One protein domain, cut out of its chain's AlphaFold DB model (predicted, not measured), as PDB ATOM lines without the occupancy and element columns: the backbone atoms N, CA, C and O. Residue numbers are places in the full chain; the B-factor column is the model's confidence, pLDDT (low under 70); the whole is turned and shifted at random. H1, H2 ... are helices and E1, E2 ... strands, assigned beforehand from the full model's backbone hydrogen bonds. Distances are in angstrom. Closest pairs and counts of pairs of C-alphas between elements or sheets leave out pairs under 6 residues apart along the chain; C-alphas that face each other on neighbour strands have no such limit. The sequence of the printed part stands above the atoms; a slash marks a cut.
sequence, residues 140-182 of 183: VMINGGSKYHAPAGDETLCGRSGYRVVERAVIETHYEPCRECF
ATOM      1  N   VAL A 140      -4.514  37.408  34.783       83.81
ATOM      2  CA  VAL A 140      -3.737  37.394  36.026       83.81
ATOM      3  C   VAL A 140      -4.401  36.501  37.064       83.81
ATOM      4  O   VAL A 140      -5.591  36.218  37.013       83.81
ATOM      5  N   MET A 141      -3.626  36.030  38.029       81.69
ATOM      6  CA  MET A 141      -4.063  35.090  39.049       81.69
ATOM      7  C   MET A 141      -4.252  35.772  40.408       81.69
ATOM      8  O   MET A 141      -3.355  36.473  40.880       81.69
ATOM      9  N   ILE A 142      -5.387  35.534  41.079       77.88
ATOM     10  CA  ILE A 142      -5.687  36.079  42.420       77.88
ATOM     11  C   ILE A 142      -6.134  35.013  43.424       77.88
ATOM     12  O   ILE A 142      -6.731  34.000  43.063       77.88
ATOM     13  N   ASN A 143      -5.907  35.293  44.709       74.12
ATOM     14  CA  ASN A 143      -6.366  34.484  45.842       74.12
ATOM     15  C   ASN A 143      -6.997  35.340  46.964       74.12
ATOM     16  O   ASN A 143      -6.823  35.058  48.148       74.12
ATOM     17  N   GLY A 144      -7.673  36.440  46.615       60.94
ATOM     18  CA  GLY A 144      -8.327  37.326  47.594       60.94
ATOM     19  C   GLY A 144      -7.395  38.227  48.405       60.94
ATOM     20  O   GLY A 144      -7.880  39.082  49.145       60.94
ATOM     21  N   GLY A 145      -6.075  38.091  48.241       68.12
ATOM     22  CA  GLY A 145      -5.082  38.982  48.834       68.12
ATOM     23  C   GLY A 145      -5.107  40.407  48.268       68.12
ATOM     24  O   GLY A 145      -6.093  40.880  47.699       68.12
ATOM     25  N   SER A 146      -4.000  41.125  48.440       67.19
ATOM     26  CA  SER A 146      -3.819  42.473  47.883       67.19
ATOM     27  C   SER A 146      -3.067  42.482  46.552       67.19
ATOM     28  O   SER A 146      -2.854  43.559  46.007       67.19
ATOM     29  N   LYS A 147      -2.638  41.314  46.054       80.50
ATOM     30  CA  LYS A 147      -1.800  41.192  44.859       80.50
ATOM     31  C   LYS A 147      -2.405  40.265  43.815       80.50
ATOM     32  O   LYS A 147      -3.056  39.284  44.178       80.50
ATOM     33  N   TYR A 148      -2.137  40.562  42.550       83.88
ATOM     34  CA  TYR A 148      -2.342  39.645  41.435       83.88
ATOM     35  C   TYR A 148      -1.001  39.150  40.894       83.88
ATOM     36  O   TYR A 148       0.027  39.815  41.010       83.88
ATOM     37  N   HIS A 149      -1.005  37.951  40.334       88.50
ATOM     38  CA  HIS A 149       0.191  37.227  39.923       88.50
ATOM     39  C   HIS A 149       0.121  36.855  38.441       88.50
ATOM     40  O   HIS A 149      -0.969  36.719  37.896       88.50
ATOM     41  N   ALA A 150       1.266  36.670  37.785       83.19
ATOM     42  CA  ALA A 150       1.276  36.147  36.422       83.19
ATOM     43  C   ALA A 150       0.869  34.662  36.425       83.19
ATOM     44  O   ALA A 150       1.315  33.930  37.316       83.19
ATOM     45  N   PRO A 151       0.051  34.205  35.465       79.25
ATOM     46  CA  PRO A 151      -0.287  32.794  35.322       79.25
ATOM     47  C   PRO A 151       0.892  31.971  34.781       79.25
ATOM     48  O   PRO A 151       1.631  32.425  33.910       79.25
ATOM     49  N   ALA A 152       1.045  30.744  35.282       78.75
ATOM     50  CA  ALA A 152       1.997  29.736  34.812       78.75
ATOM     51  C   ALA A 152       1.353  28.335  34.863       78.75
ATOM     52  O   ALA A 152       1.761  27.458  35.624       78.75
ATOM     53  N   GLY A 153       0.306  28.130  34.058       76.00
ATOM     54  CA  GLY A 153      -0.512  26.915  34.106       76.00
ATOM     55  C   GLY A 153      -1.439  26.915  35.323       76.00
ATOM     56  O   GLY A 153      -2.180  27.875  35.526       76.00
ATOM     57  N   ASP A 154      -1.377  25.856  36.135       73.31
ATOM     58  CA  ASP A 154      -2.211  25.694  37.341       73.31
ATOM     59  C   ASP A 154      -1.661  26.446  38.574       73.31
ATOM     60  O   ASP A 154      -2.273  26.454  39.646       73.31
ATOM     61  N   GLU A 155      -0.498  27.089  38.440       79.25
ATOM     62  CA  GLU A 155       0.139  27.901  39.475       79.25
ATOM     63  C   GLU A 155       0.469  29.312  38.978       79.25
ATOM     64  O   GLU A 155       0.471  29.606  37.784       79.25
ATOM     65  N   THR A 156       0.765  30.216  39.910       81.00
ATOM     66  CA  THR A 156       1.357  31.514  39.579       81.00
ATOM     67  C   THR A 156       2.808  31.334  39.137       81.00
ATOM     68  O   THR A 156       3.498  30.452  39.646       81.00
ATOM     69  N   LEU A 157       3.329  32.259  38.339       78.06
ATOM     70  CA  LEU A 157       4.726  32.286  37.903       78.06
ATOM     71  C   LEU A 157       5.740  32.252  39.064       78.06
ATOM     72  O   LEU A 157       6.793  31.630  38.952       78.06
ATOM     73  N   CYS A 158       5.396  32.835  40.218       78.31
ATOM     74  CA  CYS A 158       6.198  32.766  41.446       78.31
ATOM     75  C   CYS A 158       5.929  31.508  42.310       78.31
ATOM     76  O   CYS A 158       6.188  31.525  43.511       78.31
ATOM     77  N   GLY A 159       5.360  30.438  41.746       74.88
ATOM     78  CA  GLY A 159       5.230  29.120  42.390       74.88
ATOM     79  C   GLY A 159       4.156  28.993  43.472       74.88
ATOM     80  O   GLY A 159       4.224  28.113  44.328       74.88
ATOM     81  N   ARG A 160       3.171  29.894  43.495       75.25
ATOM     82  CA  ARG A 160       2.021  29.814  44.403       75.25
ATOM     83  C   ARG A 160       0.834  29.130  43.728       75.25
ATOM     84  O   ARG A 160       0.450  29.491  42.622       75.25
ATOM     85  N   SER A 161       0.209  28.195  44.432       73.31
ATOM     86  CA  SER A 161      -0.989  27.472  43.992       73.31
ATOM     87  C   SER A 161      -2.252  27.966  44.710       73.31
ATOM     88  O   SER A 161      -2.181  28.738  45.672       73.31
ATOM     89  N   GLY A 162      -3.430  27.561  44.221       69.12
ATOM     90  CA  GLY A 162      -4.723  27.979  44.782       69.12
ATOM     91  C   GLY A 162      -5.155  29.394  44.380       69.12
ATOM     92  O   GLY A 162      -5.926  30.035  45.095       69.12
ATOM     93  N   TYR A 163      -4.642  29.891  43.255       79.06
ATOM     94  CA  TYR A 163      -5.065  31.146  42.642       79.06
ATOM     95  C   TYR A 163      -5.970  30.826  41.451       79.06
ATOM     96  O   TYR A 163      -5.835  29.770  40.839       79.06
ATOM     97  N   ARG A 164      -6.885  31.733  41.109       73.75
ATOM     98  CA  ARG A 164      -7.717  31.615  39.903       73.75
ATOM     99  C   ARG A 164      -7.371  32.698  38.900       73.75
ATOM    100  O   ARG A 164      -7.042  33.810  39.315       73.75
ATOM    101  N   VAL A 165      -7.494  32.371  37.619       79.50
ATOM    102  CA  VAL A 165      -7.311  33.312  36.512       79.50
ATOM    103  C   VAL A 165      -8.502  34.274  36.454       79.50
ATOM    104  O   VAL A 165      -9.654  33.858  36.581       79.50
ATOM    105  N   VAL A 166      -8.208  35.562  36.312       77.81
ATOM    106  CA  VAL A 166      -9.157  36.660  36.112       77.81
ATOM    107  C   VAL A 166      -8.584  37.647  35.096       77.81
ATOM    108  O   VAL A 166      -7.366  37.765  34.955       77.81
ATOM    109  N   GLU A 167      -9.456  38.393  34.424       74.56
ATOM    110  CA  GLU A 167      -9.037  39.505  33.570       74.56
ATOM    111  C   GLU A 167      -8.448  40.639  34.422       74.56
ATOM    112  O   GLU A 167      -9.072  41.123  35.372       74.56
ATOM    113  N   ARG A 168      -7.239  41.089  34.077       78.94
ATOM    114  CA  ARG A 168      -6.508  42.148  34.785       78.94
ATOM    115  C   ARG A 168      -7.288  43.455  34.810       78.94
ATOM    116  O   ARG A 168      -7.340  44.083  35.861       78.94
ATOM    117  N   ALA A 169      -7.929  43.828  33.705       68.56
ATOM    118  CA  ALA A 169      -8.706  45.066  33.602       68.56
ATOM    119  C   ALA A 169      -9.808  45.173  34.675       68.56
ATOM    120  O   ALA A 169     -10.136  46.264  35.129       68.56
ATOM    121  N   VAL A 170     -10.341  44.037  35.139       66.44
ATOM    122  CA  VAL A 170     -11.385  43.979  36.176       66.44
ATOM    123  C   VAL A 170     -10.824  44.253  37.577       66.44
ATOM    124  O   VAL A 170     -11.568  44.604  38.491       66.44
ATOM    125  N   ILE A 171      -9.516  44.074  37.780       63.38
ATOM    126  CA  ILE A 171      -8.907  44.059  39.114       63.38
ATOM    127  C   ILE A 171      -7.699  44.986  39.280       63.38
ATOM    128  O   ILE A 171      -7.222  45.151  40.403       63.38
ATOM    129  N   GLU A 172      -7.166  45.573  38.212       64.06
ATOM    130  CA  GLU A 172      -5.914  46.340  38.252       64.06
ATOM    131  C   GLU A 172      -6.013  47.623  39.078       64.06
ATOM    132  O   GLU A 172      -5.036  48.051  39.682       64.06
ATOM    133  N   THR A 173      -7.216  48.178  39.207       59.62
ATOM    134  CA  THR A 173      -7.518  49.299  40.108       59.62
ATOM    135  C   THR A 173      -7.640  48.862  41.575       59.62
ATOM    136  O   THR A 173      -7.761  49.693  42.478       59.62
ATOM    137  N   HIS A 174      -7.623  47.554  41.845       60.91
ATOM    138  CA  HIS A 174      -8.004  46.961  43.127       60.91
ATOM    139  C   HIS A 174      -6.917  46.073  43.760       60.91
ATOM    140  O   HIS A 174      -7.041  45.709  44.939       60.91
ATOM    141  N   TYR A 175      -5.874  45.711  43.008       69.56
ATOM    142  CA  TYR A 175      -4.816  44.775  43.398       69.56
ATOM    143  C   TYR A 175      -3.468  45.223  42.815       69.56
ATOM    144  O   TYR A 175      -3.407  45.732  41.704       69.56
ATOM    145  N   GLU A 176      -2.377  45.004  43.548       76.94
ATOM    146  CA  GLU A 176      -1.022  45.327  43.084       76.94
ATOM    147  C   GLU A 176      -0.417  44.165  42.269       76.94
ATOM    148  O   GLU A 176      -0.606  43.000  42.642       76.94
ATOM    149  N   PRO A 177       0.382  44.425  41.220       81.19
ATOM    150  CA  PRO A 177       1.137  43.366  40.565       81.19
ATOM    151  C   PRO A 177       2.159  42.740  41.522       81.19
ATOM    152  O   PRO A 177       2.851  43.410  42.297       81.19
ATOM    153  N   CYS A 178       2.287  41.418  41.466       83.94
ATOM    154  CA  CYS A 178       3.341  40.706  42.165       83.94
ATOM    155  C   CYS A 178       4.698  40.972  41.502       83.94
ATOM    156  O   CYS A 178       4.944  40.519  40.389       83.94
ATOM    157  N   ARG A 179       5.610  41.628  42.223       82.44
ATOM    158  CA  ARG A 179       6.984  41.888  41.758       82.44
ATOM    159  C   ARG A 179       7.753  40.619  41.386       82.44
ATOM    160  O   ARG A 179       8.481  40.602  40.414       82.44
ATOM    161  N   GLU A 180       7.543  39.513  42.098       79.69
ATOM    162  CA  GLU A 180       8.187  38.237  41.737       79.69
ATOM    163  C   GLU A 180       7.693  37.686  40.389       79.69
ATOM    164  O   GLU A 180       8.367  36.860  39.786       79.69
ATOM    165  N   CYS A 181       6.529  38.141  39.920       76.50
ATOM    166  CA  CYS A 181       5.980  37.782  38.617       76.50
ATOM    167  C   CYS A 181       6.326  38.803  37.517       76.50
ATOM    168  O   CYS A 181       6.469  38.402  36.363       76.50
ATOM    169  N   PHE A 182       6.432  40.094  37.862       75.62
ATOM    170  CA  PHE A 182       6.425  41.203  36.898       75.62
ATOM    171  C   PHE A 182       7.617  42.194  36.989       75.62
ATOM    172  O   PHE A 182       7.656  43.116  36.179       75.62
TER     173      PHE A 182
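AT A GLANCE: This is residues 140 to 182 of the 183 residues of an uncharacterized protein of Halorubrum litoreum (UniProt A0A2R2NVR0). Little regular structure is present: this is a small body mostly of loops, with the short hairpin of E1 and E2 towards one side and the four-residue helix H1 at the opposite side. Loops reach the two far ends, at Asp 154 and Thr 173. The printed part has 43 residues, with E1, E2 and H1 in that order, an antiparallel sheet E1 - E2, and a mixed class with only 11 residues in named elements. It is compact and rounded, radius of gyration of the C-alphas 9.0 A, spanning 24 by 18 by 15 A.

IN THESE COORDINATES: E1, residues 140 to 142, begins at C-alpha 140 (-3.737, 37.394, 36.026). E2, residues 164 to 167, is 10.2 A long. H1, residues 179 to 182, ends at C-alpha 182 (6.425, 41.203, 36.898).

HOW THE PARTS SIT: E1 and E2 are a hairpin, antiparallel at 130 degrees; N 166 and O 140 are within hydrogen-bond range at 2.8 A. Residues 147 to 148 pair with 176 to 177, parallel. E1 and H1 are apart. H1 is too short for an O i to N i+4 pair; its one O i to N i+3 pair is within range.

THE WHOLE: The C-alphas of Asp 154 and Thr 173, the two farthest apart, are 24.4 A apart. Both links are long, and the printed part has no cut. Residues 144 to 146, 162 and 169 to 175 have pLDDT under 70.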